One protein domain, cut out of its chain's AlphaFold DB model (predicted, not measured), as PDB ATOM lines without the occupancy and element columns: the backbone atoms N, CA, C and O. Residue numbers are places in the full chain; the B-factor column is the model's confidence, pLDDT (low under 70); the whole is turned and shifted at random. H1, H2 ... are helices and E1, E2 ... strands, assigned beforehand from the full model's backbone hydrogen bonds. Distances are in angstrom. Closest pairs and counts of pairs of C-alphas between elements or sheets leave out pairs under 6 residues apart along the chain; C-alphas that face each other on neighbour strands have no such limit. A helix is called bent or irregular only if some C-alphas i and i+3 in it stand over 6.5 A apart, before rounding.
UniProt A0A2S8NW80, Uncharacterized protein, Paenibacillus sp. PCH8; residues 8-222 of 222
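Overview. This is residues 8 to 222 of the 222 residues of an uncharacterized protein of Paenibacillus sp. PCH8 (UniProt A0A2S8NW80). Two very long helices, H5 and H6, run side by side and opposite ways as a loose hairpin that makes the length of a rod, and at one end a head of shorter parts gathers on them. In that head H4 lies along the hairpin, H2 crosses H4 steeply with the small sheet E1 E3 E2 on it, H1 sits beside H2, and the short H3 packs on the first part of H4; at the other end residues 169 to 175 stick out as the tip. The 215 printed residues hold six named helices and three strands in the order H1 E1 E2 E3 H2 H3 H4 H5 H6; the sheet, order E1 E3 E2, is mixed, and the class is mostly helix. The whole is extended, with a radius of gyration of the C-alphas of 25.9 A and spans of 91 by 35 by 29 A.

Along the chain. Find C-alpha 8 at (73.354, -49.418, -22.681), where H1, residues 8 to 17, begins. Read on to the strands E1, residues 21 to 25, E2, residues 31 to 33, and E3, residues 38 to 42. H2, residues 50 to 68, is 27.1 A from first to last C-alpha, and H3, residues 76 to 84, is 12.1 A. H4, residues 88 to 112, runs 36.3 A from C-alpha 88 at (36.638, -46.633, -18.428). H5, residues 119 to 166, runs 69.5 A; it is only just irregular, with C-alphas 122 and 125 6.6 A apart, and has a kink of 37 degrees near residue 129. H6, residues 173 to 220, runs 69.7 A and ends at C-alpha 220 at (59.337, -29.911, -23.884).

Arrangement. Start at H4, the hub, which touches the five other helices. H4, H5 and H6 form a bundle, helices side by side, that is up and down, each running against the one before. H4 and H5, a helical hairpin, touch closest at the C-alphas of Leu 88 and Asn 137, 5.4 A, at a shallow tilt of 19 degrees, with residues 119 to 141 of H5 alone. H6 touches H4 with residues 201 to 215 alone, closest at the C-alphas of Val 103 and Phe 215, 6.8 A. H5 and H6, also a helical hairpin, only just touch, with 3 pairs of C-alphas within 8 A. H2 touches residues 98 to 109 of H4 at a steep tilt of 69 degrees, only just short of about perpendicular; look at the C-alphas of Gly 61 and Ala 101, 4.2 A apart. H2 is on the sheet at a height over the sheet of 9.1 A, giving two layers, a helix on one face of a sheet; H1 only grazes the sheet, with residues 12 to 16. In the sheet, E1 and E3 are parallel, with N 23 and O 39 at 2.9 A; E3 and E2, a hairpin, are antiparallel, with N 33 and O 38 at 2.7 A. Every O i to N i+4 pair is within hydrogen-bond range in H1, H2, H3, H4 and H6; in H5 39 of 44 are.

Size, cuts and confidence. The two C-alphas farthest apart, those of Ser 9 and Asn 170, are 90.6 A apart. The printed part has no cut, and no link is long. Besides the tip, residues 68 to 75, of which 68 belongs to H2, stand free. The mean pLDDT of the printed part is 74.9; 84 residues are under 70, among them residues 69 to 77 and 144 to 212.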
ATOM      1  N   VAL A   8      73.784 -48.070 -23.083       88.44
ATOM      2  CA  VAL A   8      73.354 -49.418 -22.681       88.44
ATOM      3  C   VAL A   8      74.104 -49.876 -21.437       88.44
ATOM      4  O   VAL A   8      73.505 -50.387 -20.491       88.44
ATOM      5  N   SER A   9      75.422 -49.693 -21.434       88.62
ATOM      6  CA  SER A   9      76.303 -50.127 -20.353       88.62
ATOM      7  C   SER A   9      75.986 -49.368 -19.068       88.62
ATOM      8  O   SER A   9      75.894 -49.981 -18.006       88.62
ATOM      9  N   VAL A  10      75.731 -48.059 -19.180       92.44
ATOM     10  CA  VAL A  10      75.311 -47.203 -18.062       92.44
ATOM     11  C   VAL A  10      73.976 -47.678 -17.480       92.44
ATOM     12  O   VAL A  10      73.868 -47.900 -16.271       92.44
ATOM     13  N   MET A  11      72.968 -47.904 -18.330       93.62
ATOM     14  CA  MET A  11      71.650 -48.382 -17.897       93.62
ATOM     15  C   MET A  11      71.735 -49.758 -17.225       93.62
ATOM     16  O   MET A  11      71.231 -49.945 -16.117       93.62
ATOM     17  N   LEU A  12      72.410 -50.725 -17.853       91.50
ATOM     18  CA  LEU A  12      72.556 -52.076 -17.307       91.50
ATOM     19  C   LEU A  12      73.344 -52.087 -15.994       91.50
ATOM     20  O   LEU A  12      72.994 -52.841 -15.084       91.50
ATOM     21  N   GLN A  13      74.377 -51.252 -15.862       92.44
ATOM     22  CA  GLN A  13      75.100 -51.106 -14.602       92.44
ATOM     23  C   GLN A  13      74.179 -50.569 -13.501       92.44
ATOM     24  O   GLN A  13      74.175 -51.114 -12.397       92.44
ATOM     25  N   HIS A  14      73.351 -49.563 -13.796       93.44
ATOM     26  CA  HIS A  14      72.390 -49.033 -12.827       93.44
ATOM     27  C   HIS A  14      71.376 -50.100 -12.378       93.44
ATOM     28  O   HIS A  14      71.145 -50.272 -11.182       93.44
ATOM     29  N   ILE A  15      70.834 -50.879 -13.321       92.62
ATOM     30  CA  ILE A  15      69.907 -51.992 -13.043       92.62
ATOM     31  C   ILE A  15      70.550 -53.040 -12.122       92.62
ATOM     32  O   ILE A  15      69.925 -53.495 -11.160       92.62
ATOM     33  N   ARG A  16      71.815 -53.396 -12.379       91.12
ATOM     34  CA  ARG A  16      72.575 -54.348 -11.553       91.12
ATOM     35  C   ARG A  16      72.828 -53.816 -10.144       91.12
ATOM     36  O   ARG A  16      72.658 -54.565  -9.185       91.12
ATOM     37  N   ASN A  17      73.178 -52.536 -10.006       92.69
ATOM     38  CA  ASN A  17      73.393 -51.898  -8.701       92.69
ATOM     39  C   ASN A  17      72.126 -51.930  -7.833       92.69
ATOM     40  O   ASN A  17      72.196 -52.096  -6.618       92.69
ATOM     41  N   GLU A  18      70.960 -51.860  -8.470       90.81
ATOM     42  CA  GLU A  18      69.646 -51.953  -7.828       90.81
ATOM     43  C   GLU A  18      69.206 -53.394  -7.539       90.81
ATOM     44  O   GLU A  18      68.113 -53.622  -7.009       90.81
ATOM     45  N   LYS A  19      70.064 -54.381  -7.835       91.19
ATOM     46  CA  LYS A  19      69.813 -55.818  -7.657       91.19
ATOM     47  C   LYS A  19      68.534 -56.269  -8.374       91.19
ATOM     48  O   LYS A  19      67.727 -57.004  -7.806       91.19
ATOM     49  N   ILE A  20      68.316 -55.762  -9.585       91.50
ATOM     50  CA  ILE A  20      67.238 -56.195 -10.480       91.50
ATOM     51  C   ILE A  20      67.837 -57.162 -11.498       91.50
ATOM     52  O   ILE A  20      68.858 -56.864 -12.121       91.50
ATOM     53  N   ASN A  21      67.202 -58.316 -11.680       91.38
ATOM     54  CA  ASN A  21      67.667 -59.312 -12.643       91.38
ATOM     55  C   ASN A  21      67.198 -58.962 -14.063       91.38
ATOM     56  O   ASN A  21      66.077 -58.495 -14.250       91.38
ATOM     57  N   ILE A  22      68.028 -59.227 -15.070       89.88
ATOM     58  CA  ILE A  22      67.609 -59.224 -16.479       89.88
ATOM     59  C   ILE A  22      67.377 -60.685 -16.871       89.88
ATOM     60  O   ILE A  22      68.311 -61.484 -16.832       89.88
ATOM     61  N   GLU A  23      66.146 -61.039 -17.227       91.69
ATOM     62  CA  GLU A  23      65.784 -62.377 -17.710       91.69
ATOM     63  C   GLU A  23      65.561 -62.316 -19.224       91.69
ATOM     64  O   GLU A  23      64.814 -61.472 -19.714       91.69
ATOM     65  N   LEU A  24      66.191 -63.208 -19.988       88.56
ATOM     66  CA  LEU A  24      65.909 -63.309 -21.418       88.56
ATOM     67  C   LEU A  24      64.644 -64.143 -21.651       88.56
ATOM     68  O   LEU A  24      64.438 -65.183 -21.026       88.56
ATOM     69  N   SER A  25      63.786 -63.686 -22.557       86.69
ATOM     70  CA  SER A  25      62.460 -64.254 -22.798       86.69
ATOM     71  C   SER A  25      62.180 -64.392 -24.293       86.69
ATOM     72  O   SER A  25      62.596 -63.566 -25.102       86.69
ATOM     73  N   GLN A  26      61.427 -65.433 -24.664       82.94
ATOM     74  CA  GLN A  26      60.914 -65.609 -26.031       82.94
ATOM     75  C   GLN A  26      59.740 -64.671 -26.352       82.94
ATOM     76  O   GLN A  26      59.319 -64.586 -27.499       82.94
ATOM     77  N   LYS A  27      59.180 -63.985 -25.346       80.12
ATOM     78  CA  LYS A  27      58.060 -63.060 -25.549       80.12
ATOM     79  C   LYS A  27      58.492 -61.837 -26.353       80.12
ATOM     80  O   LYS A  27      59.563 -61.277 -26.130       80.12
ATOM     81  N   GLU A  28      57.594 -61.387 -27.220       72.44
ATOM     82  CA  GLU A  28      57.734 -60.130 -27.942       72.44
ATOM     83  C   GLU A  28      57.483 -58.958 -26.982       72.44
ATOM     84  O   GLU A  28      56.346 -58.640 -26.643       72.44
ATOM     85  N   GLY A  29      58.559 -58.344 -26.495       81.94
ATOM     86  CA  GLY A  29      58.512 -57.121 -25.695       81.94
ATOM     87  C   GLY A  29      59.203 -57.216 -24.338       81.94
ATOM     88  O   GLY A  29      59.346 -58.288 -23.745       81.94
ATOM     89  N   PHE A  30      59.636 -56.055 -23.850       88.06
ATOM     90  CA  PHE A  30      60.148 -55.928 -22.496       88.06
ATOM     91  C   PHE A  30      58.997 -55.999 -21.486       88.06
ATOM     92  O   PHE A  30      57.859 -55.656 -21.804       88.06
ATOM     93  N   SER A  31      59.268 -56.504 -20.282       89.62
ATOM     94  CA  SER A  31      58.292 -56.437 -19.188       89.62
ATOM     95  C   SER A  31      58.935 -56.564 -17.817       89.62
ATOM     96  O   SER A  31      59.685 -57.505 -17.554       89.62
ATOM     97  N   PHE A  32      58.577 -55.677 -16.900       89.62
ATOM     98  CA  PHE A  32      58.941 -55.797 -15.498       89.62
ATOM     99  C   PHE A  32      58.076 -56.843 -14.774       89.62
ATOM    100  O   PHE A  32      56.846 -56.774 -14.749       89.62
ATOM    101  N   ASN A  33      58.731 -57.821 -14.144       86.44
ATOM    102  CA  ASN A  33      58.132 -58.770 -13.219       86.44
ATOM    103  C   ASN A  33      58.372 -58.313 -11.771       86.44
ATOM    104  O   ASN A  33      59.468 -58.489 -11.225       86.44
ATOM    105  N   PRO A  34      57.333 -57.801 -11.099       80.88
ATOM    106  CA  PRO A  34      57.485 -57.264  -9.761       80.88
ATOM    107  C   PRO A  34      57.764 -58.319  -8.687       80.88
ATOM    108  O   PRO A  34      58.380 -57.996  -7.677       80.88
ATOM    109  N   ASN A  35      57.312 -59.563  -8.877       81.62
ATOM    110  CA  ASN A  35      57.448 -60.618  -7.869       81.62
ATOM    111  C   ASN A  35      58.867 -61.187  -7.834       81.62
ATOM    112  O   ASN A  35      59.369 -61.544  -6.775       81.62
ATOM    113  N   LYS A  36      59.509 -61.263  -9.001       84.12
ATOM    114  CA  LYS A  36      60.887 -61.743  -9.144       84.12
ATOM    115  C   LYS A  36      61.925 -60.624  -9.103       84.12
ATOM    116  O   LYS A  36      63.117 -60.910  -9.150       84.12
ATOM    117  N   LYS A  37      61.474 -59.362  -9.053       87.62
ATOM    118  CA  LYS A  37      62.314 -58.170  -9.230       87.62
ATOM    119  C   LYS A  37      63.216 -58.333 -10.463       87.62
ATOM    120  O   LYS A  37      64.442 -58.243 -10.387       87.62
ATOM    121  N   SER A  38      62.589 -58.624 -11.599       91.75
ATOM    122  CA  SER A  38      63.293 -58.858 -12.858       91.75
ATOM    123  C   SER A  38      62.662 -58.108 -14.018       91.75
ATOM    124  O   SER A  38      61.461 -57.859 -14.024       91.75
ATOM    125  N   ILE A  39      63.471 -57.721 -14.997       91.94
ATOM    126  CA  ILE A  39      63.011 -57.197 -16.280       91.94
ATOM    127  C   ILE A  39      63.226 -58.302 -17.307       91.94
ATOM    128  O   ILE A  39      64.354 -58.745 -17.527       91.94
ATOM    129  N   ASN A  40      62.140 -58.750 -17.927       92.12
ATOM    130  CA  ASN A  40      62.206 -59.661 -19.055       92.12
ATOM    131  C   ASN A  40      62.568 -58.868 -20.305       92.12
ATOM    132  O   ASN A  40      61.926 -57.859 -20.598       92.12
ATOM    133  N   MET A  41      63.550 -59.353 -21.050       90.88
ATOM    134  CA  MET A  41      64.028 -58.767 -22.293       90.88
ATOM    135  C   MET A  41      63.942 -59.804 -23.422       90.88
ATOM    136  O   MET A  41      64.310 -60.961 -23.204       90.88
ATOM    137  N   PRO A  42      63.475 -59.440 -24.628       87.94
ATOM    138  CA  PRO A  42      63.423 -60.368 -25.756       87.94
ATOM    139  C   PRO A  42      64.821 -60.810 -26.211       87.94
ATOM    140  O   PRO A  42      65.732 -59.986 -26.269       87.94
ATOM    141  N   TYR A  43      64.980 -62.075 -26.617       85.12
ATOM    142  CA  TYR A  43      66.252 -62.580 -27.175       85.12
ATOM    143  C   TYR A  43      66.715 -61.834 -28.431       85.12
ATOM    144  O   TYR A  43      67.909 -61.710 -28.676       85.12
ATOM    145  N   SER A  44      65.769 -61.362 -29.242       83.25
ATOM    146  CA  SER A  44      66.024 -60.731 -30.537       83.25
ATOM    147  C   SER A  44      66.297 -59.227 -30.450       83.25
ATOM    148  O   SER A  44      66.386 -58.565 -31.485       83.25
ATOM    149  N   VAL A  45      66.378 -58.660 -29.243       83.44
ATOM    150  CA  VAL A  45      66.467 -57.210 -29.086       83.44
ATOM    151  C   VAL A  45      67.882 -56.707 -29.351       83.44
ATOM    152  O   VAL A  45      68.857 -57.161 -28.754       83.44
ATOM    153  N   ASP A  46      67.984 -55.718 -30.231       83.38
ATOM    154  CA  ASP A  46      69.218 -54.979 -30.453       83.38
ATOM    155  C   ASP A  46      69.299 -53.830 -29.443       83.38
ATOM    156  O   ASP A  46      68.628 -52.802 -29.584       83.38
ATOM    157  N   LEU A  47      70.098 -54.022 -28.393       81.38
ATOM    158  CA  LEU A  47      70.345 -52.998 -27.379       81.38
ATOM    159  C   LEU A  47      71.171 -51.818 -27.908       81.38
ATOM    160  O   LEU A  47      71.164 -50.770 -27.274       81.38
ATOM    161  N   GLY A  48      71.837 -51.943 -29.061       79.06
ATOM    162  CA  GLY A  48      72.556 -50.835 -29.694       79.06
ATOM    163  C   GLY A  48      71.635 -49.715 -30.184       79.06
ATOM    164  O   GLY A  48      72.098 -48.604 -30.442       79.06
ATOM    165  N   LYS A  49      70.325 -49.977 -30.276       84.25
ATOM    166  CA  LYS A  49      69.321 -48.975 -30.634       84.25
ATOM    167  C   LYS A  49      68.927 -48.126 -29.421       84.25
ATOM    168  O   LYS A  49      68.516 -48.694 -28.404       84.25
ATOM    169  N   PRO A  50      68.935 -46.784 -29.535       85.62
ATOM    170  CA  PRO A  50      68.471 -45.895 -28.471       85.62
ATOM    171  C   PRO A  50      67.064 -46.239 -27.967       85.62
ATOM    172  O   PRO A  50      66.813 -46.190 -26.764       85.62
ATOM    173  N   GLU A  51      66.149 -46.669 -28.850       88.44
ATOM    174  CA  GLU A  51      64.793 -47.031 -28.424       88.44
ATOM    175  C   GLU A  51      64.772 -48.208 -27.445       88.44
ATOM    176  O   GLU A  51      63.983 -48.196 -26.502       88.44
ATOM    177  N   SER A  52      65.648 -49.198 -27.623       88.88
ATOM    178  CA  SER A  52      65.744 -50.347 -26.720       88.88
ATOM    179  C   SER A  52      66.181 -49.916 -25.318       88.88
ATOM    180  O   SER A  52      65.640 -50.404 -24.327       88.88
ATOM    181  N   VAL A  53      67.106 -48.954 -25.223       91.94
ATOM    182  CA  VAL A  53      67.545 -48.379 -23.942       91.94
ATOM    183  C   VAL A  53      66.422 -47.572 -23.291       91.94
ATOM    184  O   VAL A  53      66.214 -47.675 -22.083       91.94
ATOM    185  N   HIS A  54      65.648 -46.816 -24.073       93.56
ATOM    186  CA  HIS A  54      64.498 -46.071 -23.558       93.56
ATOM    187  C   HIS A  54      63.391 -46.992 -23.035       93.56
ATOM    188  O   HIS A  54      62.816 -46.714 -21.984       93.56
ATOM    189  N   ILE A  55      63.111 -48.096 -23.734       92.38
ATOM    190  CA  ILE A  55      62.144 -49.104 -23.280       92.38
ATOM    191  C   ILE A  55      62.654 -49.789 -22.004       92.38
ATOM    192  O   ILE A  55      61.897 -49.976 -21.056       92.38
ATOM    193  N   LEU A  56      63.951 -50.090 -21.926       93.56
ATOM    194  CA  LEU A  56      64.552 -50.624 -20.707       93.56
ATOM    195  C   LEU A  56      64.435 -49.637 -19.529       93.56
ATOM    196  O   LEU A  56      64.097 -50.037 -18.414       93.56
ATOM    197  N   ALA A  57      64.637 -48.340 -19.785       94.94
ATOM    198  CA  ALA A  57      64.413 -47.281 -18.802       94.94
ATOM    199  C   ALA A  57      62.948 -47.220 -18.345       94.94
ATOM    200  O   ALA A  57      62.679 -46.990 -17.167       94.94
ATOM    201  N   HIS A  58      61.998 -47.429 -19.260       94.94
ATOM    202  CA  HIS A  58      60.571 -47.490 -18.956       94.94
ATOM    203  C   HIS A  58      60.219 -48.668 -18.039       94.94
ATOM    204  O   HIS A  58      59.558 -48.462 -17.020       94.94
ATOM    205  N   GLU A  59      60.729 -49.872 -18.317       94.00
ATOM    206  CA  GLU A  59      60.526 -51.023 -17.424       94.00
ATOM    207  C   GLU A  59      61.131 -50.799 -16.037       94.00
ATOM    208  O   GLU A  59      60.557 -51.181 -15.015       94.00
ATOM    209  N   PHE A  60      62.273 -50.116 -15.971       94.12
ATOM    210  CA  PHE A  60      62.823 -49.683 -14.693       94.12
ATOM    211  C   PHE A  60      61.939 -48.620 -14.010       94.12
ATOM    212  O   PHE A  60      61.819 -48.585 -12.784       94.12
ATOM    213  N   GLY A  61      61.265 -47.771 -14.784       92.50
ATOM    214  CA  GLY A  61      60.234 -46.857 -14.297       92.50
ATOM    215  C   GLY A  61      59.112 -47.578 -13.541       92.50
ATOM    216  O   GLY A  61      58.738 -47.126 -12.454       92.50
ATOM    217  N   HIS A  62      58.651 -48.732 -14.042       90.75
ATOM    218  CA  HIS A  62      57.677 -49.594 -13.349       90.75
ATOM    219  C   HIS A  62      58.207 -50.108 -12.002       90.75
ATOM    220  O   HIS A  62      57.480 -50.111 -11.003       90.75
ATOM    221  N   TYR A  63      59.492 -50.472 -11.927       90.50
ATOM    222  CA  TYR A  63      60.147 -50.819 -10.659       90.50
ATOM    223  C   TYR A  63      60.129 -49.651  -9.660       90.50
ATOM    224  O   TYR A  63      59.704 -49.817  -8.511       90.50
ATOM    225  N   LEU A  64      60.515 -48.448 -10.099       88.25
ATOM    226  CA  LEU A  64      60.516 -47.250  -9.253       88.25
ATOM    227  C   LEU A  64      59.114 -46.884  -8.750       88.25
ATOM    228  O   LEU A  64      58.959 -46.436  -7.611       88.25
ATOM    229  N   GLN A  65      58.090 -47.061  -9.585       85.75
ATOM    230  CA  GLN A  65      56.700 -46.845  -9.193       85.75
ATOM    231  C   GLN A  65      56.281 -47.820  -8.088       85.75
ATOM    232  O   GLN A  65      55.702 -47.394  -7.086       85.75
ATOM    233  N   ARG A  66      56.621 -49.109  -8.222       80.88
ATOM    234  CA  ARG A  66      56.269 -50.127  -7.226       80.88
ATOM    235  C   ARG A  66      56.925 -49.884  -5.870       80.88
ATOM    236  O   ARG A  66      56.246 -50.000  -4.854       80.88
ATOM    237  N   ASN A  67      58.201 -49.502  -5.849       78.06
ATOM    238  CA  ASN A  67      58.897 -49.184  -4.599       78.06
ATOM    239  C   ASN A  67      58.246 -48.014  -3.844       78.06
ATOM    240  O   ASN A  67      58.320 -47.958  -2.621       78.06
ATOM    241  N   ARG A  68      57.595 -47.087  -4.556       74.25
ATOM    242  CA  ARG A  68      56.940 -45.919  -3.954       74.25
ATOM    243  C   ARG A  68      55.534 -46.206  -3.419       74.25
ATOM    244  O   ARG A  68      55.127 -45.567  -2.457       74.25
ATOM    245  N   TYR A  69      54.789 -47.121  -4.039       66.62
ATOM    246  CA  TYR A  69      53.358 -47.329  -3.766       66.62
ATOM    247  C   TYR A  69      53.038 -48.756  -3.299       66.62
ATOM    248  O   TYR A  69      52.069 -49.363  -3.757       66.62
ATOM    249  N   SER A  70      53.846 -49.293  -2.377       54.66
ATOM    250  CA  SER A  70      53.820 -50.702  -1.944       54.66
ATOM    251  C   SER A  70      52.468 -51.228  -1.423       54.66
ATOM    252  O   SER A  70      52.304 -52.441  -1.339       54.66
ATOM    253  N   SER A  71      51.495 -50.361  -1.118       46.91
ATOM    254  CA  SER A  71      50.217 -50.716  -0.481       46.91
ATOM    255  C   SER A  71      48.940 -50.356  -1.259       46.91
ATOM    256  O   SER A  71      47.861 -50.769  -0.846       46.91
ATOM    257  N   LEU A  72      49.018 -49.607  -2.370       45.47
ATOM    258  CA  LEU A  72      47.833 -49.006  -3.023       45.47
ATOM    259  C   LEU A  72      47.437 -49.629  -4.365       45.47
ATOM    260  O   LEU A  72      46.443 -49.227  -4.969       45.47
ATOM    261  N   THR A  73      48.186 -50.615  -4.853       52.44
ATOM    262  CA  THR A  73      47.843 -51.265  -6.116       52.44
ATOM    263  C   THR A  73      46.769 -52.317  -5.872       52.44
ATOM    264  O   THR A  73      47.054 -53.444  -5.470       52.44
ATOM    265  N   TYR A  74      45.513 -51.970  -6.184       53.81
ATOM    266  CA  TYR A  74      44.546 -52.979  -6.624       53.81
ATOM    267  C   TYR A  74      45.269 -53.908  -7.610       53.81
ATOM    268  O   TYR A  74      46.021 -53.395  -8.448       53.81
ATOM    269  N   PRO A  75      45.100 -55.242  -7.533       66.69
ATOM    270  CA  PRO A  75      45.917 -56.147  -8.326       66.69
ATOM    271  C   PRO A  75      45.843 -55.725  -9.793       66.69
ATOM    272  O   PRO A  75      44.749 -55.644 -10.354       66.69
ATOM    273  N   ALA A  76      46.983 -55.416 -10.418       69.12
ATOM    274  CA  ALA A  76      47.013 -54.928 -11.800       69.12
ATOM    275  C   ALA A  76      46.261 -55.877 -12.758       69.12
ATOM    276  O   ALA A  76      45.687 -55.445 -13.755       69.12
ATOM    277  N   SER A  77      46.193 -57.168 -12.414       69.31
ATOM    278  CA  SER A  77      45.362 -58.183 -13.069       69.31
ATOM    279  C   SER A  77      43.857 -57.893 -13.002       69.31
ATOM    280  O   SER A  77      43.173 -58.027 -14.014       69.31
ATOM    281  N   VAL A  78      43.336 -57.456 -11.853       75.50
ATOM    282  CA  VAL A  78      41.930 -57.063 -11.664       75.50
ATOM    283  C   VAL A  78      41.624 -55.809 -12.475       75.50
ATOM    284  O   VAL A  78      40.664 -55.805 -13.243       75.50
ATOM    285  N   MET A  79      42.478 -54.783 -12.391       77.88
ATOM    286  CA  MET A  79      42.309 -53.545 -13.164       77.88
ATOM    287  C   MET A  79      42.327 -53.815 -14.672       77.88
ATOM    288  O   MET A  79      41.446 -53.348 -15.396       77.88
ATOM    289  N   ARG A  80      43.263 -54.647 -15.153       76.19
ATOM    290  CA  ARG A  80      43.311 -55.094 -16.557       76.19
ATOM    291  C   ARG A  80      42.074 -55.906 -16.939       76.19
ATOM    292  O   ARG A  80      41.500 -55.677 -18.000       76.19
ATOM    293  N   GLY A  81      41.607 -56.797 -16.065       79.06
ATOM    294  CA  GLY A  81      40.372 -57.554 -16.269       79.06
ATOM    295  C   GLY A  81      39.144 -56.651 -16.428       79.06
ATOM    296  O   GLY A  81      38.346 -56.847 -17.344       79.06
ATOM    297  N   MET A  82      39.010 -55.623 -15.587       76.38
ATOM    298  CA  MET A  82      37.922 -54.646 -15.688       76.38
ATOM    299  C   MET A  82      38.059 -53.758 -16.933       76.38
ATOM    300  O   MET A  82      37.075 -53.533 -17.636       76.38
ATOM    301  N   ALA A  83      39.267 -53.303 -17.272       78.81
ATOM    302  CA  ALA A  83      39.514 -52.549 -18.501       78.81
ATOM    303  C   ALA A  83      39.101 -53.348 -19.754       78.81
ATOM    304  O   ALA A  83      38.426 -52.814 -20.638       78.81
ATOM    305  N   ASN A  84      39.418 -54.648 -19.792       79.38
ATOM    306  CA  ASN A  84      39.047 -55.552 -20.886       79.38
ATOM    307  C   ASN A  84      37.529 -55.769 -20.997       79.38
ATOM    308  O   ASN A  84      37.009 -55.944 -22.100       79.38
ATOM    309  N   LYS A  85      36.802 -55.696 -19.875       78.69
ATOM    310  CA  LYS A  85      35.327 -55.716 -19.829       78.69
ATOM    311  C   LYS A  85      34.681 -54.382 -20.231       78.69
ATOM    312  O   LYS A  85      33.457 -54.268 -20.249       78.69
ATOM    313  N   GLY A  86      35.479 -53.375 -20.580       68.56
ATOM    314  CA  GLY A  86      34.998 -52.094 -21.085       68.56
ATOM    315  C   GLY A  86      34.795 -51.014 -20.023       68.56
ATOM    316  O   GLY A  86      34.127 -50.020 -20.299       68.56
ATOM    317  N   HIS A  87      35.329 -51.194 -18.810       74.00
ATOM    318  CA  HIS A  87      35.264 -50.163 -17.774       74.00
ATOM    319  C   HIS A  87      36.279 -49.048 -18.065       74.00
ATOM    320  O   HIS A  87      37.468 -49.313 -18.235       74.00
ATOM    321  N   LEU A  88      35.813 -47.795 -18.084       75.00
ATOM    322  CA  LEU A  88      36.638 -46.633 -18.428       75.00
ATOM    323  C   LEU A  88      37.692 -46.312 -17.360       75.00
ATOM    324  O   LEU A  88      38.862 -46.138 -17.689       75.00
ATOM    325  N   VAL A  89      37.293 -46.279 -16.084       77.31
ATOM    326  CA  VAL A  89      38.182 -45.896 -14.972       77.31
ATOM    327  C   VAL A  89      39.438 -46.779 -14.901       77.31
ATOM    328  O   VAL A  89      40.535 -46.223 -14.880       77.31
ATOM    329  N   PRO A  90      39.345 -48.123 -14.967       78.81
ATOM    330  CA  PRO A  90      40.530 -48.978 -15.002       78.81
ATOM    331  C   PRO A  90      41.401 -48.777 -16.249       78.81
ATOM    332  O   PRO A  90      42.621 -48.835 -16.139       78.81
ATOM    333  N   SER A  91      40.815 -48.498 -17.421       80.56
ATOM    334  CA  SER A  91      41.591 -48.187 -18.632       80.56
ATOM    335  C   SER A  91      42.392 -46.895 -18.489       80.56
ATOM    336  O   SER A  91      43.575 -46.868 -18.823       80.56
ATOM    337  N   CYS A  92      41.768 -45.839 -17.962       78.25
ATOM    338  CA  CYS A  92      42.444 -44.575 -17.676       78.25
ATOM    339  C   CYS A  92      43.538 -44.756 -16.622       78.25
ATOM    340  O   CYS A  92      44.631 -44.222 -16.788       78.25
ATOM    341  N   TYR A  93      43.268 -45.533 -15.573       79.94
ATOM    342  CA  TYR A  93      44.246 -45.828 -14.530       79.94
ATOM    343  C   TYR A  93      45.488 -46.532 -15.094       79.94
ATOM    344  O   TYR A  93      46.592 -46.043 -14.889       79.94
ATOM    345  N   ILE A  94      45.314 -47.610 -15.870       82.44
ATOM    346  CA  ILE A  94      46.432 -48.338 -16.500       82.44
ATOM    347  C   ILE A  94      47.272 -47.395 -17.363       82.44
ATOM    348  O   ILE A  94      48.490 -47.379 -17.256       82.44
ATOM    349  N   PHE A  95      46.632 -46.557 -18.178       84.75
ATOM    350  CA  PHE A  95      47.356 -45.595 -19.005       84.75
ATOM    351  C   PHE A  95      48.147 -44.568 -18.190       84.75
ATOM    352  O   PHE A  95      49.252 -44.193 -18.572       84.75
ATOM    353  N   LEU A  96      47.601 -44.112 -17.060       82.31
ATOM    354  CA  LEU A  96      48.315 -43.211 -16.161       82.31
ATOM    355  C   LEU A  96      49.509 -43.889 -15.483       82.31
ATOM    356  O   LEU A  96      50.514 -43.211 -15.274       82.31
ATOM    357  N   GLU A  97      49.421 -45.184 -15.165       84.38
ATOM    358  CA  GLU A  97      50.577 -45.955 -14.686       84.38
ATOM    359  C   GLU A  97      51.670 -46.027 -15.757       84.38
ATOM    360  O   GLU A  97      52.823 -45.726 -15.470       84.38
ATOM    361  N   GLU A  98      51.308 -46.307 -17.010       88.06
ATOM    362  CA  GLU A  98      52.266 -46.327 -18.122       88.06
ATOM    363  C   GLU A  98      52.942 -44.962 -18.325       88.06
ATOM    364  O   GLU A  98      54.162 -44.892 -18.480       88.06
ATOM    365  N   ILE A  99      52.185 -43.857 -18.263       87.69
ATOM    366  CA  ILE A  99      52.763 -42.503 -18.316       87.69
ATOM    367  C   ILE A  99      53.709 -42.258 -17.138       87.69
ATOM    368  O   ILE A  99      54.797 -41.723 -17.347       87.69
ATOM    369  N   ASP A 100      53.327 -42.617 -15.907       85.38
ATOM    370  CA  ASP A 100      54.187 -42.414 -14.732       85.38
ATOM    371  C   ASP A 100      55.494 -43.213 -14.860       85.38
ATOM    372  O   ASP A 100      56.566 -42.686 -14.553       85.38
ATOM    373  N   ALA A 101      55.433 -44.438 -15.389       89.81
ATOM    374  CA  ALA A 101      56.609 -45.249 -15.684       89.81
ATOM    375  C   ALA A 101      57.509 -44.607 -16.753       89.81
ATOM    376  O   ALA A 101      58.717 -44.500 -16.543       89.81
ATOM    377  N   TRP A 102      56.946 -44.091 -17.853       92.69
ATOM    378  CA  TRP A 102      57.706 -43.347 -18.870       92.69
ATOM    379  C   TRP A 102      58.346 -42.064 -18.322       92.69
ATOM    380  O   TRP A 102      59.514 -41.800 -18.597       92.69
ATOM    381  N   VAL A 103      57.631 -41.289 -17.498       89.62
ATOM    382  CA  VAL A 103      58.176 -40.096 -16.817       89.62
ATOM    383  C   VAL A 103      59.380 -40.469 -15.955       89.62
ATOM    384  O   VAL A 103      60.407 -39.790 -15.969       89.62
ATOM    385  N   ARG A 104      59.270 -41.562 -15.194       90.31
ATOM    386  CA  ARG A 104      60.350 -42.042 -14.325       90.31
ATOM    387  C   ARG A 104      61.532 -42.570 -15.117       90.31
ATOM    388  O   ARG A 104      62.661 -42.279 -14.739       90.31
ATOM    389  N   GLY A 105      61.279 -43.304 -16.198       92.56
ATOM    390  CA  GLY A 105      62.316 -43.767 -17.113       92.56
ATOM    391  C   GLY A 105      63.080 -42.597 -17.733       92.56
ATOM    392  O   GLY A 105      64.306 -42.599 -17.751       92.56
ATOM    393  N   PHE A 106      62.375 -41.542 -18.138       92.12
ATOM    394  CA  PHE A 106      62.991 -40.328 -18.665       92.12
ATOM    395  C   PHE A 106      63.862 -39.612 -17.625       92.12
ATOM    396  O   PHE A 106      65.018 -39.272 -17.887       92.12
ATOM    397  N   ALA A 107      63.322 -39.415 -16.417       91.31
ATOM    398  CA  ALA A 107      64.054 -38.808 -15.310       91.31
ATOM    399  C   ALA A 107      65.282 -39.640 -14.910       91.31
ATOM    400  O   ALA A 107      66.329 -39.080 -14.585       91.31
ATOM    401  N   LEU A 108      65.171 -40.972 -14.966       93.50
ATOM    402  CA  LEU A 108      66.290 -41.882 -14.768       93.50
ATOM    403  C   LEU A 108      67.374 -41.651 -15.819       93.50
ATOM    404  O   LEU A 108      68.514 -41.435 -15.419       93.50
ATOM    405  N   CYS A 109      67.030 -41.665 -17.114       93.38
ATOM    406  CA  CYS A 109      67.999 -41.461 -18.192       93.38
ATOM    407  C   CYS A 109      68.796 -40.171 -17.983       93.38
ATOM    408  O   CYS A 109      70.022 -40.212 -17.941       93.38
ATOM    409  N   LYS A 110      68.103 -39.054 -17.711       91.88
ATOM    410  CA  LYS A 110      68.749 -37.775 -17.383       91.88
ATOM    411  C   LYS A 110      69.699 -37.879 -16.192       91.88
ATOM    412  O   LYS A 110      70.818 -37.385 -16.251       91.88
ATOM    413  N   ARG A 111      69.254 -38.512 -15.104       92.75
ATOM    414  CA  ARG A 111      70.027 -38.622 -13.860       92.75
ATOM    415  C   ARG A 111      71.307 -39.434 -14.036       92.75
ATOM    416  O   ARG A 111      72.306 -39.104 -13.408       92.75
ATOM    417  N   ILE A 112      71.261 -40.508 -14.821       92.19
ATOM    418  CA  ILE A 112      72.406 -41.414 -14.999       92.19
ATOM    419  C   ILE A 112      73.253 -41.073 -16.230       92.19
ATOM    420  O   ILE A 112      74.223 -41.771 -16.490       92.19
ATOM    421  N   GLY A 113      72.912 -40.012 -16.969       90.06
ATOM    422  CA  GLY A 113      73.667 -39.574 -18.144       90.06
ATOM    423  C   GLY A 113      73.423 -40.410 -19.403       90.06
ATOM    424  O   GLY A 113      74.267 -40.409 -20.287       90.06
ATOM    425  N   VAL A 114      72.288 -41.110 -19.492       92.25
ATOM    426  CA  VAL A 114      71.851 -41.795 -20.719       92.25
ATOM    427  C   VAL A 114      71.161 -40.797 -21.643       92.25
ATOM    428  O   VAL A 114      70.314 -40.017 -21.191       92.25
ATOM    429  N   SER A 115      71.485 -40.841 -22.938       90.44
ATOM    430  CA  SER A 115      70.861 -39.979 -23.946       90.44
ATOM    431  C   SER A 115      69.332 -40.048 -23.907       90.44
ATOM    432  O   SER A 115      68.732 -41.117 -23.834       90.44
ATOM    433  N   THR A 116      68.681 -38.885 -23.990       91.19
ATOM    434  CA  THR A 116      67.218 -38.767 -24.120       91.19
ATOM    435  C   THR A 116      66.782 -38.372 -25.531       91.19
ATOM    436  O   THR A 116      65.609 -38.067 -25.772       91.19
ATOM    437  N   LYS A 117      67.713 -38.341 -26.492       89.56
ATOM    438  CA  LYS A 117      67.418 -37.966 -27.878       89.56
ATOM    439  C   LYS A 117      66.500 -39.014 -28.511       89.56
ATOM    440  O   LYS A 117      66.842 -40.187 -28.580       89.56
ATOM    441  N   GLY A 118      65.332 -38.592 -28.994       85.75
ATOM    442  CA  GLY A 118      64.351 -39.499 -29.605       85.75
ATOM    443  C   GLY A 118      63.476 -40.268 -28.608       85.75
ATOM    444  O   GLY A 118      62.645 -41.067 -29.037       85.75
ATOM    445  N   TYR A 119      63.582 -39.989 -27.301       89.81
ATOM    446  CA  TYR A 119      62.779 -40.645 -26.260       89.81
ATOM    447  C   TYR A 119      61.273 -40.531 -26.521       89.81
ATOM    448  O   TYR A 119      60.538 -41.508 -26.401       89.81
ATOM    449  N   LEU A 120      60.811 -39.361 -26.978       86.25
ATOM    450  CA  LEU A 120      59.410 -39.145 -27.340       86.25
ATOM    451  C   LEU A 120      58.933 -40.117 -28.433       86.25
ATOM    452  O   LEU A 120      57.833 -40.657 -28.337       86.25
ATOM    453  N   GLY A 121      59.769 -40.389 -29.438       85.38
ATOM    454  CA  GLY A 121      59.459 -41.362 -30.488       85.38
ATOM    455  C   GLY A 121      59.278 -42.774 -29.927       85.38
ATOM    456  O   GLY A 121      58.344 -43.477 -30.316       85.38
ATOM    457  N   SER A 122      60.106 -43.154 -28.948       85.94
ATOM    458  CA  SER A 122      60.000 -44.434 -28.235       85.94
ATOM    459  C   SER A 122      58.733 -44.538 -27.374       85.94
ATOM    460  O   SER A 122      58.217 -45.636 -27.195       85.94
ATOM    461  N   VAL A 123      58.203 -43.411 -26.888       86.50
ATOM    462  CA  VAL A 123      57.001 -43.340 -26.036       86.50
ATOM    463  C   VAL A 123      55.698 -43.402 -26.844       86.50
ATOM    464  O   VAL A 123      54.751 -44.093 -26.459       86.50
ATOM    465  N   LEU A 124      55.609 -42.650 -27.948       83.94
ATOM    466  CA  LEU A 124      54.334 -42.380 -28.630       83.94
ATOM    467  C   LEU A 124      53.659 -43.647 -29.167       83.94
ATOM    468  O   LEU A 124      52.447 -43.815 -29.015       83.94
ATOM    469  N   LYS A 125      54.432 -44.551 -29.779       82.50
ATOM    470  CA  LYS A 125      53.892 -45.778 -30.380       82.50
ATOM    471  C   LYS A 125      53.323 -46.737 -29.315       82.50
ATOM    472  O   LYS A 125      52.167 -47.137 -29.468       82.50
ATOM    473  N   PRO A 126      54.045 -47.061 -28.221       82.75
ATOM    474  CA  PRO A 126      53.485 -47.817 -27.102       82.75
ATOM    475  C   PRO A 126      52.272 -47.147 -26.451       82.75
ATOM    476  O   PRO A 126      51.248 -47.809 -26.285       82.75
ATOM    477  N   LEU A 127      52.319 -45.843 -26.145       83.31
ATOM    478  CA  LEU A 127      51.179 -45.153 -25.519       83.31
ATOM    479  C   LEU A 127      49.930 -45.148 -26.411       83.31
ATOM    480  O   LEU A 127      48.816 -45.326 -25.915       83.31
ATOM    481  N   GLY A 128      50.094 -45.024 -27.731       82.12
ATOM    482  CA  GLY A 128      48.984 -45.101 -28.682       82.12
ATOM    483  C   GLY A 128      48.184 -46.407 -28.585       82.12
ATOM    484  O   GLY A 128      46.959 -46.394 -28.737       82.12
ATOM    485  N   SER A 129      48.842 -47.524 -28.249       82.62
ATOM    486  CA  SER A 129      48.177 -48.824 -28.073       82.62
ATOM    487  C   SER A 129      47.166 -48.834 -26.916       82.62
ATOM    488  O   SER A 129      46.153 -49.529 -26.992       82.62
ATOM    489  N   TYR A 130      47.380 -47.996 -25.899       79.88
ATOM    490  CA  TYR A 130      46.492 -47.839 -24.748       79.88
ATOM    491  C   TYR A 130      45.379 -46.806 -24.974       79.88
ATOM    492  O   TYR A 130      44.312 -46.902 -24.366       79.88
ATOM    493  N   LEU A 131      45.565 -45.847 -25.887       81.00
ATOM    494  CA  LEU A 131      44.521 -44.871 -26.224       81.00
ATOM    495  C   LEU A 131      43.339 -45.513 -26.958       81.00
ATOM    496  O   LEU A 131      42.190 -45.142 -26.719       81.00
ATOM    497  N   LYS A 132      43.588 -46.516 -27.809       81.06
ATOM    498  CA  LYS A 132      42.535 -47.229 -28.555       81.06
ATOM    499  C   LYS A 132      41.467 -47.872 -27.644       81.06
ATOM    500  O   LYS A 132      40.281 -47.616 -27.875       81.06
ATOM    501  N   PRO A 133      41.815 -48.680 -26.620       75.69
ATOM    502  CA  PRO A 133      40.822 -49.224 -25.696       75.69
ATOM    503  C   PRO A 133      40.141 -48.139 -24.853       75.69
ATOM    504  O   PRO A 133      38.947 -48.266 -24.594       75.69
ATOM    505  N   ILE A 134      40.831 -47.046 -24.494       79.31
ATOM    506  CA  ILE A 134      40.203 -45.905 -23.804       79.31
ATOM    507  C   ILE A 134      39.112 -45.288 -24.680       79.31
ATOM    508  O   ILE A 134      37.973 -45.180 -24.235       79.31
ATOM    509  N   TYR A 135      39.414 -44.959 -25.938       77.56
ATOM    510  CA  TYR A 135      38.445 -44.363 -26.864       77.56
ATOM    511  C   TYR A 135      37.221 -45.262 -27.072       77.56
ATOM    512  O   TYR A 135      36.075 -44.810 -27.018       77.56
ATOM    513  N   ARG A 136      37.460 -46.568 -27.240       80.19
ATOM    514  CA  ARG A 136      36.396 -47.575 -27.315       80.19
ATOM    515  C   ARG A 136      35.538 -47.578 -26.045       80.19
ATOM    516  O   ARG A 136      34.314 -47.612 -26.145       80.19
ATOM    517  N   ASN A 137      36.153 -47.536 -24.865       71.44
ATOM    518  CA  ASN A 137      35.439 -47.584 -23.588       71.44
ATOM    519  C   ASN A 137      34.681 -46.284 -23.295       71.44
ATOM    520  O   ASN A 137      33.575 -46.349 -22.762       71.44
ATOM    521  N   VAL A 138      35.204 -45.127 -23.715       75.50
ATOM    522  CA  VAL A 138      34.473 -43.850 -23.717       75.50
ATOM    523  C   VAL A 138      33.211 -43.983 -24.562       75.50
ATOM    524  O   VAL A 138      32.117 -43.730 -24.069       75.50
ATOM    525  N   PHE A 139      33.331 -44.468 -25.799       76.38
ATOM    526  CA  PHE A 139      32.184 -44.637 -26.691       76.38
ATOM    527  C   PHE A 139      31.137 -45.620 -26.143       76.38
ATOM    528  O   PHE A 139      29.941 -45.335 -26.182       76.38
ATOM    529  N   ILE A 140      31.569 -46.756 -25.583       73.50
ATOM    530  CA  ILE A 140      30.674 -47.720 -24.917       73.50
ATOM    531  C   ILE A 140      29.975 -47.073 -23.717       73.50
ATOM    532  O   ILE A 140      28.777 -47.275 -23.531       73.50
ATOM    533  N   THR A 141      30.701 -46.298 -22.911       69.06
ATOM    534  CA  THR A 141      30.149 -45.618 -21.733       69.06
ATOM    535  C   THR A 141      29.116 -44.573 -22.144       69.06
ATOM    536  O   THR A 141      28.010 -44.592 -21.616       69.06
ATOM    537  N   ILE A 142      29.418 -43.740 -23.145       72.81
ATOM    538  CA  ILE A 142      28.474 -42.763 -23.708       72.81
ATOM    539  C   ILE A 142      27.213 -43.470 -24.207       72.81
ATOM    540  O   ILE A 142      26.109 -43.080 -23.839       72.81
ATOM    541  N   LYS A 143      27.358 -44.555 -24.981       73.44
ATOM    542  CA  LYS A 143      26.213 -45.355 -25.441       73.44
ATOM    543  C   LYS A 143      25.372 -45.875 -24.282       73.44
ATOM    544  O   LYS A 143      24.158 -45.735 -24.328       73.44
ATOM    545  N   LYS A 144      25.994 -46.437 -23.242       67.88
ATOM    546  CA  LYS A 144      25.285 -46.928 -22.050       67.88
ATOM    547  C   LYS A 144      24.531 -45.809 -21.335       67.88
ATOM    548  O   LYS A 144      23.381 -46.020 -20.978       67.88
ATOM    549  N   VAL A 145      25.145 -44.639 -21.162       67.62
ATOM    550  CA  VAL A 145      24.501 -43.473 -20.535       67.62
ATOM    551  C   VAL A 145      23.302 -43.006 -21.362       67.62
ATOM    552  O   VAL A 145      22.223 -42.831 -20.808       67.62
ATOM    553  N   ILE A 146      23.453 -42.885 -22.686       69.00
ATOM    554  CA  ILE A 146      22.350 -42.523 -23.588       69.00
ATOM    555  C   ILE A 146      21.238 -43.579 -23.535       69.00
ATOM    556  O   ILE A 146      20.072 -43.226 -23.403       69.00
ATOM    557  N   SER A 147      21.571 -44.873 -23.596       66.12
ATOM    558  CA  SER A 147      20.590 -45.960 -23.493       66.12
ATOM    559  C   SER A 147      19.849 -45.941 -22.159       66.12
ATOM    560  O   SER A 147      18.631 -46.058 -22.154       66.12
ATOM    561  N   LEU A 148      20.557 -45.773 -21.039       65.75
ATOM    562  CA  LEU A 148      19.947 -45.680 -19.710       65.75
ATOM    563  C   LEU A 148      19.026 -44.468 -19.604       65.75
ATOM    564  O   LEU A 148      17.919 -44.597 -19.088       65.75
ATOM    565  N   TYR A 149      19.443 -43.323 -20.147       66.69
ATOM    566  CA  TYR A 149      18.608 -42.131 -20.223       66.69
ATOM    567  C   TYR A 149      17.339 -42.387 -21.044       66.69
ATOM    568  O   TYR A 149      16.242 -42.127 -20.561       66.69
ATOM    569  N   LEU A 150      17.460 -42.955 -22.248       64.94
ATOM    570  CA  LEU A 150      16.317 -43.257 -23.115       64.94
ATOM    571  C   LEU A 150      15.372 -44.293 -22.494       64.94
ATOM    572  O   LEU A 150      14.158 -44.120 -22.575       64.94
ATOM    573  N   ILE A 151      15.901 -45.341 -21.857       64.75
ATOM    574  CA  ILE A 151      15.100 -46.352 -21.151       64.75
ATOM    575  C   ILE A 151      14.373 -45.704 -19.975       64.75
ATOM    576  O   ILE A 151      13.162 -45.850 -19.869       64.75
ATOM    577  N   SER A 152      15.074 -44.941 -19.136       58.09
ATOM    578  CA  SER A 152      14.476 -44.265 -17.976       58.09
ATOM    579  C   SER A 152      13.418 -43.249 -18.409       58.09
ATOM    580  O   SER A 152      12.333 -43.204 -17.835       58.09
ATOM    581  N   PHE A 153      13.684 -42.490 -19.473       65.44
ATOM    582  CA  PHE A 153      12.731 -41.568 -20.087       65.44
ATOM    583  C   PHE A 153      11.503 -42.297 -20.649       65.44
ATOM    584  O   PHE A 153      10.374 -41.860 -20.460       65.44
ATOM    585  N   THR A 154      11.702 -43.430 -21.321       62.06
ATOM    586  CA  THR A 154      10.600 -44.222 -21.884       62.06
ATOM    587  C   THR A 154       9.765 -44.864 -20.779       62.06
ATOM    588  O   THR A 154       8.543 -44.792 -20.831       62.06
ATOM    589  N   ILE A 155      10.403 -45.428 -19.751       62.34
ATOM    590  CA  ILE A 155       9.739 -46.002 -18.575       62.34
ATOM    591  C   ILE A 155       8.927 -44.925 -17.852       62.34
ATOM    592  O   ILE A 155       7.736 -45.119 -17.642       62.34
ATOM    593  N   THR A 156       9.512 -43.764 -17.548       60.12
ATOM    594  CA  THR A 156       8.780 -42.649 -16.915       60.12
ATOM    595  C   THR A 156       7.627 -42.147 -17.784       60.12
ATOM    596  O   THR A 156       6.545 -41.885 -17.264       60.12
ATOM    597  N   LYS A 157       7.792 -42.067 -19.112       61.25
ATOM    598  CA  LYS A 157       6.700 -41.716 -20.034       61.25
ATOM    599  C   LYS A 157       5.582 -42.758 -20.051       61.25
ATOM    600  O   LYS A 157       4.421 -42.368 -19.987       61.25
ATOM    601  N   ILE A 158       5.907 -44.049 -20.119       59.41
ATOM    602  CA  ILE A 158       4.921 -45.142 -20.083       59.41
ATOM    603  C   ILE A 158       4.181 -45.143 -18.746       59.41
ATOM    604  O   ILE A 158       2.956 -45.202 -18.736       59.41
ATOM    605  N   LEU A 159       4.902 -45.022 -17.631       57.16
ATOM    606  CA  LEU A 159       4.320 -44.977 -16.291       57.16
ATOM    607  C   LEU A 159       3.428 -43.749 -16.103       57.16
ATOM    608  O   LEU A 159       2.339 -43.881 -15.558       57.16
ATOM    609  N   LYS A 160       3.820 -42.582 -16.629       58.88
ATOM    610  CA  LYS A 160       2.966 -41.388 -16.635       58.88
ATOM    611  C   LYS A 160       1.685 -41.614 -17.442       58.88
ATOM    612  O   LYS A 160       0.603 -41.342 -16.936       58.88
ATOM    613  N   ILE A 161       1.794 -42.163 -18.654       57.69
ATOM    614  CA  ILE A 161       0.638 -42.456 -19.521       57.69
ATOM    615  C   ILE A 161      -0.292 -43.504 -18.890       57.69
ATOM    616  O   ILE A 161      -1.506 -43.361 -18.980       57.69
ATOM    617  N   SER A 162       0.255 -44.543 -18.254       54.97
ATOM    618  CA  SER A 162      -0.526 -45.551 -17.522       54.97
ATOM    619  C   SER A 162      -1.172 -44.936 -16.285       54.97
ATOM    620  O   SER A 162      -2.368 -45.092 -16.106       54.97
ATOM    621  N   SER A 163      -0.463 -44.108 -15.508       55.16
ATOM    622  CA  SER A 163      -1.070 -43.393 -14.377       55.16
ATOM    623  C   SER A 163      -2.221 -42.478 -14.818       55.16
ATOM    624  O   SER A 163      -3.275 -42.472 -14.202       55.16
ATOM    625  N   GLU A 164      -2.092 -41.764 -15.937       54.84
ATOM    626  CA  GLU A 164      -3.161 -40.893 -16.441       54.84
ATOM    627  C   GLU A 164      -4.367 -41.678 -16.984       54.84
ATOM    628  O   GLU A 164      -5.485 -41.164 -16.953       54.84
ATOM    629  N   LYS A 165      -4.165 -42.915 -17.460       53.00
ATOM    630  CA  LYS A 165      -5.229 -43.788 -17.986       53.00
ATOM    631  C   LYS A 165      -5.868 -44.704 -16.938       53.00
ATOM    632  O   LYS A 165      -7.031 -45.058 -17.107       53.00
ATOM    633  N   ASP A 166      -5.139 -45.052 -15.879       49.38
ATOM    634  CA  ASP A 166      -5.538 -46.040 -14.869       49.38
ATOM    635  C   ASP A 166      -5.913 -45.416 -13.514       49.38
ATOM    636  O   ASP A 166      -6.358 -46.139 -12.625       49.38
ATOM    637  N   ILE A 167      -5.776 -44.094 -13.319       54.06
ATOM    638  CA  ILE A 167      -6.326 -43.436 -12.123       54.06
ATOM    639  C   ILE A 167      -7.860 -43.456 -12.218       54.06
ATOM    640  O   ILE A 167      -8.426 -42.787 -13.091       54.06
ATOM    641  N   PRO A 168      -8.563 -44.154 -11.305       52.81
ATOM    642  CA  PRO A 168     -10.013 -44.096 -11.249       52.81
ATOM    643  C   PRO A 168     -10.441 -42.636 -11.059       52.81
ATOM    644  O   PRO A 168      -9.857 -41.944 -10.219       52.81
ATOM    645  N   PRO A 169     -11.478 -42.148 -11.762       58.66
ATOM    646  CA  PRO A 169     -11.922 -40.755 -11.649       58.66
ATOM    647  C   PRO A 169     -12.322 -40.361 -10.215       58.66
ATOM    648  O   PRO A 169     -12.345 -39.178  -9.891       58.66
ATOM    649  N   ASN A 170     -12.556 -41.352  -9.347       59.06
ATOM    650  CA  ASN A 170     -12.988 -41.192  -7.960       59.06
ATOM    651  C   ASN A 170     -11.881 -41.494  -6.928       59.06
ATOM    652  O   ASN A 170     -12.193 -41.731  -5.761       59.06
ATOM    653  N   LEU A 171     -10.605 -41.544  -7.328       50.56
ATOM    654  CA  LEU A 171      -9.511 -41.737  -6.373       50.56
ATOM    655  C   LEU A 171      -9.412 -40.508  -5.442       50.56
ATOM    656  O   LEU A 171      -9.335 -39.386  -5.951       50.56
ATOM    657  N   PRO A 172      -9.402 -40.687  -4.106       56.75
ATOM    658  CA  PRO A 172      -9.270 -39.576  -3.170       56.75
ATOM    659  C   PRO A 172      -8.010 -38.754  -3.449       56.75
ATOM    660  O   PRO A 172      -6.939 -39.314  -3.680       56.75
ATOM    661  N   THR A 173      -8.130 -37.427  -3.399       58.03
ATOM    662  CA  THR A 173      -7.080 -36.478  -3.804       58.03
ATOM    663  C   THR A 173      -5.745 -36.736  -3.103       58.03
ATOM    664  O   THR A 173      -4.713 -36.750  -3.761       58.03
ATOM    665  N   PHE A 174      -5.774 -37.075  -1.808       52.88
ATOM    666  CA  PHE A 174      -4.569 -37.348  -1.016       52.88
ATOM    667  C   PHE A 174      -3.752 -38.550  -1.530       52.88
ATOM    668  O   PHE A 174      -2.533 -38.476  -1.607       52.88
ATOM    669  N   LEU A 175      -4.408 -39.626  -1.979       46.22
ATOM    670  CA  LEU A 175      -3.738 -40.798  -2.567       46.22
ATOM    671  C   LEU A 175      -3.133 -40.488  -3.941       46.22
ATOM    672  O   LEU A 175      -2.135 -41.084  -4.342       46.22
ATOM    673  N   LYS A 176      -3.748 -39.557  -4.674       53.84
ATOM    674  CA  LYS A 176      -3.282 -39.106  -5.987       53.84
ATOM    675  C   LYS A 176      -2.025 -38.239  -5.853       53.84
ATOM    676  O   LYS A 176      -1.085 -38.413  -6.629       53.84
ATOM    677  N   ASP A 177      -1.998 -37.375  -4.843       57.25
ATOM    678  CA  ASP A 177      -0.859 -36.517  -4.514       57.25
ATOM    679  C   ASP A 177       0.331 -37.336  -3.984       57.25
ATOM    680  O   ASP A 177       1.452 -37.147  -4.459       57.25
ATOM    681  N   ASP A 178       0.091 -38.321  -3.110       53.81
ATOM    682  CA  ASP A 178       1.135 -39.221  -2.592       53.81
ATOM    683  C   ASP A 178       1.765 -40.086  -3.698       53.81
ATOM    684  O   ASP A 178       2.985 -40.262  -3.744       53.81
ATOM    685  N   MET A 179       0.963 -40.589  -4.647       52.44
ATOM    686  CA  MET A 179       1.496 -41.312  -5.808       52.44
ATOM    687  C   MET A 179       2.349 -40.403  -6.702       52.44
ATOM    688  O   MET A 179       3.413 -40.821  -7.156       52.44
ATOM    689  N   LEU A 180       1.916 -39.166  -6.963       58.78
ATOM    690  CA  LEU A 180       2.685 -38.202  -7.761       58.78
ATOM    691  C   LEU A 180       4.003 -37.803  -7.078       58.78
ATOM    692  O   LEU A 180       5.027 -37.708  -7.759       58.78
ATOM    693  N   LEU A 181       3.995 -37.627  -5.754       56.72
ATOM    694  CA  LEU A 181       5.187 -37.388  -4.936       56.72
ATOM    695  C   LEU A 181       6.171 -38.559  -5.016       56.72
ATOM    696  O   LEU A 181       7.340 -38.345  -5.336       56.72
ATOM    697  N   PHE A 182       5.687 -39.790  -4.844       51.84
ATOM    698  CA  PHE A 182       6.500 -41.002  -4.966       51.84
ATOM    699  C   PHE A 182       7.150 -41.137  -6.357       51.84
ATOM    700  O   PHE A 182       8.336 -41.451  -6.479       51.84
ATOM    701  N   TRP A 183       6.407 -40.839  -7.429       53.22
ATOM    702  CA  TRP A 183       6.946 -40.848  -8.794       53.22
ATOM    703  C   TRP A 183       7.988 -39.749  -9.038       53.22
ATOM    704  O   TRP A 183       9.008 -40.002  -9.682       53.22
ATOM    705  N   SER A 184       7.754 -38.552  -8.497       56.88
ATOM    706  CA  SER A 184       8.709 -37.438  -8.491       56.88
ATOM    707  C   SER A 184      10.016 -37.821  -7.785       56.88
ATOM    708  O   SER A 184      11.105 -37.593  -8.316       56.88
ATOM    709  N   GLU A 185       9.926 -38.467  -6.622       56.50
ATOM    710  CA  GLU A 185      11.087 -38.905  -5.842       56.50
ATOM    711  C   GLU A 185      11.907 -39.984  -6.557       56.50
ATOM    712  O   GLU A 185      13.133 -39.868  -6.627       56.50
ATOM    713  N   ILE A 186      11.266 -40.986  -7.172       53.25
ATOM    714  CA  ILE A 186      11.967 -42.000  -7.981       53.25
ATOM    715  C   ILE A 186      12.700 -41.358  -9.165       53.25
ATOM    716  O   ILE A 186      13.838 -41.734  -9.476       53.25
ATOM    717  N   GLN A 187      12.066 -40.392  -9.832       55.50
ATOM    718  CA  GLN A 187      12.653 -39.699 -10.974       55.50
ATOM    719  C   GLN A 187      13.863 -38.843 -10.560       55.50
ATOM    720  O   GLN A 187      14.886 -38.866 -11.246       55.50
ATOM    721  N   ASN A 188      13.789 -38.162  -9.415       58.12
ATOM    722  CA  ASN A 188      14.905 -37.391  -8.864       58.12
ATOM    723  C   ASN A 188      16.066 -38.295  -8.423       58.12
ATOM    724  O   ASN A 188      17.211 -38.037  -8.784       58.12
ATOM    725  N   TYR A 189      15.784 -39.415  -7.750       54.56
ATOM    726  CA  TYR A 189      16.819 -40.336  -7.269       54.56
ATOM    727  C   TYR A 189      17.594 -41.009  -8.413       54.56
ATOM    728  O   TYR A 189      18.812 -41.197  -8.352       54.56
ATOM    729  N   THR A 190      16.899 -41.356  -9.501       54.34
ATOM    730  CA  THR A 190      17.554 -41.896 -10.698       54.34
ATOM    731  C   THR A 190      18.361 -40.833 -11.439       54.34
ATOM    732  O   THR A 190      19.478 -41.142 -11.862       54.34
ATOM    733  N   LEU A 191      17.876 -39.591 -11.551       54.69
ATOM    734  CA  LEU A 191      18.654 -38.491 -12.132       54.69
ATOM    735  C   LEU A 191      19.922 -38.190 -11.324       54.69
ATOM    736  O   LEU A 191      21.000 -38.107 -11.915       54.69
ATOM    737  N   ASP A 192      19.821 -38.104  -9.998       55.84
ATOM    738  CA  ASP A 192      20.942 -37.774  -9.111       55.84
ATOM    739  C   ASP A 192      22.050 -38.829  -9.159       55.84
ATOM    740  O   ASP A 192      23.239 -38.496  -9.219       55.84
ATOM    741  N   ALA A 193      21.691 -40.114  -9.222       53.97
ATOM    742  CA  ALA A 193      22.665 -41.193  -9.376       53.97
ATOM    743  C   ALA A 193      23.404 -41.123 -10.728       53.97
ATOM    744  O   ALA A 193      24.625 -41.307 -10.789       53.97
ATOM    745  N   HIS A 194      22.692 -40.814 -11.816       53.94
ATOM    746  CA  HIS A 194      23.295 -40.673 -13.147       53.94
ATOM    747  C   HIS A 194      24.162 -39.412 -13.242       53.94
ATOM    748  O   HIS A 194      25.241 -39.449 -13.838       53.94
ATOM    749  N   PHE A 195      23.731 -38.322 -12.611       53.34
ATOM    750  CA  PHE A 195      24.464 -37.064 -12.541       53.34
ATOM    751  C   PHE A 195      25.747 -37.199 -11.716       53.34
ATOM    752  O   PHE A 195      26.819 -36.801 -12.171       53.34
ATOM    753  N   THR A 196      25.680 -37.865 -10.561       57.34
ATOM    754  CA  THR A 196      26.849 -38.159  -9.717       57.34
ATOM    755  C   THR A 196      27.874 -39.011 -10.468       57.34
ATOM    756  O   THR A 196      29.068 -38.700 -10.471       57.34
ATOM    757  N   LEU A 197      27.422 -40.050 -11.180       56.34
ATOM    758  CA  LEU A 197      28.296 -40.883 -12.011       56.34
ATOM    759  C   LEU A 197      28.909 -40.089 -13.178       56.34
ATOM    760  O   LEU A 197      30.077 -40.290 -13.519       56.34
ATOM    761  N   ALA A 198      28.149 -39.177 -13.788       55.03
ATOM    762  CA  ALA A 198      28.642 -38.302 -14.846       55.03
ATOM    763  C   ALA A 198      29.713 -37.325 -14.332       55.03
ATOM    764  O   ALA A 198      30.781 -37.243 -14.938       55.03
ATOM    765  N   ILE A 199      29.485 -36.662 -13.191       61.09
ATOM    766  CA  ILE A 199      30.475 -35.787 -12.542       61.09
ATOM    767  C   ILE A 199      31.744 -36.571 -12.220       61.09
ATOM    768  O   ILE A 199      32.839 -36.126 -12.555       61.09
ATOM    769  N   PHE A 200      31.613 -37.757 -11.623       62.19
ATOM    770  CA  PHE A 200      32.765 -38.592 -11.293       62.19
ATOM    771  C   PHE A 200      33.589 -38.953 -12.539       62.19
ATOM    772  O   PHE A 200      34.814 -38.832 -12.536       62.19
ATOM    773  N   ASN A 201      32.926 -39.311 -13.644       58.69
ATOM    774  CA  ASN A 201      33.597 -39.566 -14.919       58.69
ATOM    775  C   ASN A 201      34.283 -38.309 -15.485       58.69
ATOM    776  O   ASN A 201      35.415 -38.401 -15.958       58.69
ATOM    777  N   VAL A 202      33.647 -37.134 -15.412       57.78
ATOM    778  CA  VAL A 202      34.235 -35.857 -15.858       57.78
ATOM    779  C   VAL A 202      35.469 -35.497 -15.031       57.78
ATOM    780  O   VAL A 202      36.499 -35.142 -15.601       57.78
ATOM    781  N   LEU A 203      35.415 -35.644 -13.706       63.28
ATOM    782  CA  LEU A 203      36.555 -35.384 -12.823       63.28
ATOM    783  C   LEU A 203      37.742 -36.299 -13.144       63.28
ATOM    784  O   LEU A 203      38.882 -35.835 -13.196       63.28
ATOM    785  N   ILE A 204      37.481 -37.577 -13.435       63.12
ATOM    786  CA  ILE A 204      38.515 -38.522 -13.879       63.12
ATOM    787  C   ILE A 204      39.120 -38.089 -15.216       63.12
ATOM    788  O   ILE A 204      40.342 -38.115 -15.359       63.12
ATOM    789  N   ILE A 205      38.298 -37.655 -16.174       62.75
ATOM    790  CA  ILE A 205      38.767 -37.156 -17.474       62.75
ATOM    791  C   ILE A 205      39.636 -35.898 -17.298       62.75
ATOM    792  O   ILE A 205      40.721 -35.821 -17.873       62.75
ATOM    793  N   ILE A 206      39.220 -34.936 -16.472       65.94
ATOM    794  CA  ILE A 206      39.992 -33.710 -16.205       65.94
ATOM    795  C   ILE A 206      41.333 -34.046 -15.543       65.94
ATOM    796  O   ILE A 206      42.383 -33.580 -15.994       65.94
ATOM    797  N   TYR A 207      41.324 -34.892 -14.508       66.69
ATOM    798  CA  TYR A 207      42.549 -35.350 -13.849       66.69
ATOM    799  C   TYR A 207      43.498 -36.048 -14.837       66.69
ATOM    800  O   TYR A 207      44.707 -35.790 -14.841       66.69
ATOM    801  N   PHE A 208      42.940 -36.887 -15.710       63.53
ATOM    802  CA  PHE A 208      43.655 -37.599 -16.764       63.53
ATOM    803  C   PHE A 208      44.350 -36.640 -17.742       63.53
ATOM    804  O   PHE A 208      45.567 -36.726 -17.921       63.53
ATOM    805  N   PHE A 209      43.628 -35.665 -18.303       66.75
ATOM    806  CA  PHE A 209      44.219 -34.659 -19.193       66.75
ATOM    807  C   PHE A 209      45.272 -33.799 -18.482       66.75
ATOM    808  O   PHE A 209      46.340 -33.547 -19.042       66.75
ATOM    809  N   GLY A 210      45.043 -33.424 -17.220       68.69
ATOM    810  CA  GLY A 210      46.016 -32.671 -16.425       68.69
ATOM    811  C   GLY A 210      47.331 -33.423 -16.167       68.69
ATOM    812  O   GLY A 210      48.387 -32.803 -16.012       68.69
ATOM    813  N   ARG A 211      47.318 -34.763 -16.122       66.75
ATOM    814  CA  ARG A 211      48.544 -35.581 -16.034       66.75
ATOM    815  C   ARG A 211      49.268 -35.668 -17.378       66.75
ATOM    816  O   ARG A 211      50.486 -35.504 -17.390       66.75
ATOM    817  N   ILE A 212      48.539 -35.838 -18.484       68.62
ATOM    818  CA  ILE A 212      49.120 -35.829 -19.840       68.62
ATOM    819  C   ILE A 212      49.816 -34.496 -20.120       68.62
ATOM    820  O   ILE A 212      50.966 -34.489 -20.544       68.62
ATOM    821  N   LEU A 213      49.160 -33.368 -19.831       70.56
ATOM    822  CA  LEU A 213      49.733 -32.040 -20.068       70.56
ATOM    823  C   LEU A 213      51.023 -31.813 -19.273       70.56
ATOM    824  O   LEU A 213      51.991 -31.287 -19.814       70.56
ATOM    825  N   ARG A 214      51.076 -32.259 -18.010       72.44
ATOM    826  CA  ARG A 214      52.306 -32.202 -17.201       72.44
ATOM    827  C   ARG A 214      53.427 -33.058 -17.788       72.44
ATOM    828  O   ARG A 214      54.573 -32.622 -17.787       72.44
ATOM    829  N   PHE A 215      53.099 -34.244 -18.299       69.06
ATOM    830  CA  PHE A 215      54.073 -35.094 -18.978       69.06
ATOM    831  C   PHE A 215      54.613 -34.433 -20.251       69.06
ATOM    832  O   PHE A 215      55.826 -34.302 -20.395       69.06
ATOM    833  N   LEU A 216      53.734 -33.945 -21.129       71.31
ATOM    834  CA  LEU A 216      54.137 -33.244 -22.351       71.31
ATOM    835  C   LEU A 216      55.008 -32.023 -22.036       71.31
ATOM    836  O   LEU A 216      56.053 -31.848 -22.654       71.31
ATOM    837  N   LYS A 217      54.647 -31.242 -21.012       72.31
ATOM    838  CA  LYS A 217      55.468 -30.126 -20.532       72.31
ATOM    839  C   LYS A 217      56.868 -30.588 -20.104       72.31
ATOM    840  O   LYS A 217      57.849 -30.013 -20.554       72.31
ATOM    841  N   SER A 218      56.971 -31.667 -19.321       66.94
ATOM    842  CA  SER A 218      58.272 -32.203 -18.881       66.94
ATOM    843  C   SER A 218      59.168 -32.699 -20.024       66.94
ATOM    844  O   SER A 218      60.388 -32.741 -19.872       66.94
ATOM    845  N   LEU A 219      58.571 -33.070 -21.161       65.38
ATOM    846  CA  LEU A 219      59.288 -33.469 -22.373       65.38
ATOM    847  C   LEU A 219      59.745 -32.267 -23.211       65.38
ATOM    848  O   LEU A 219      60.728 -32.394 -23.928       65.38
ATOM    849  N   MET A 220      59.032 -31.139 -23.139       70.31
ATOM    850  CA  MET A 220      59.337 -29.911 -23.884       70.31
ATOM    851  C   MET A 220      60.366 -29.011 -23.189       70.31
ATOM    852  O   MET A 220      60.981 -28.179 -23.842       70.31
ATOM    853  N   GLU A 221      60.550 -29.148 -21.876       70.56
ATOM    854  CA  GLU A 221      61.545 -28.395 -21.091       70.56
ATOM    855  C   GLU A 221      62.975 -28.975 -21.228       70.56
ATOM    856  O   GLU A 221      63.782 -28.905 -20.298       70.56
ATOM    857  N   VAL A 222      63.278 -29.613 -22.364       48.91
ATOM    858  CA  VAL A 222      64.517 -30.359 -22.661       48.91
ATOM    859  C   VAL A 222      64.992 -30.005 -24.055       48.91
ATOM    860  O   VAL A 222      66.215 -29.815 -24.199       48.91
TER     861      VAL A 222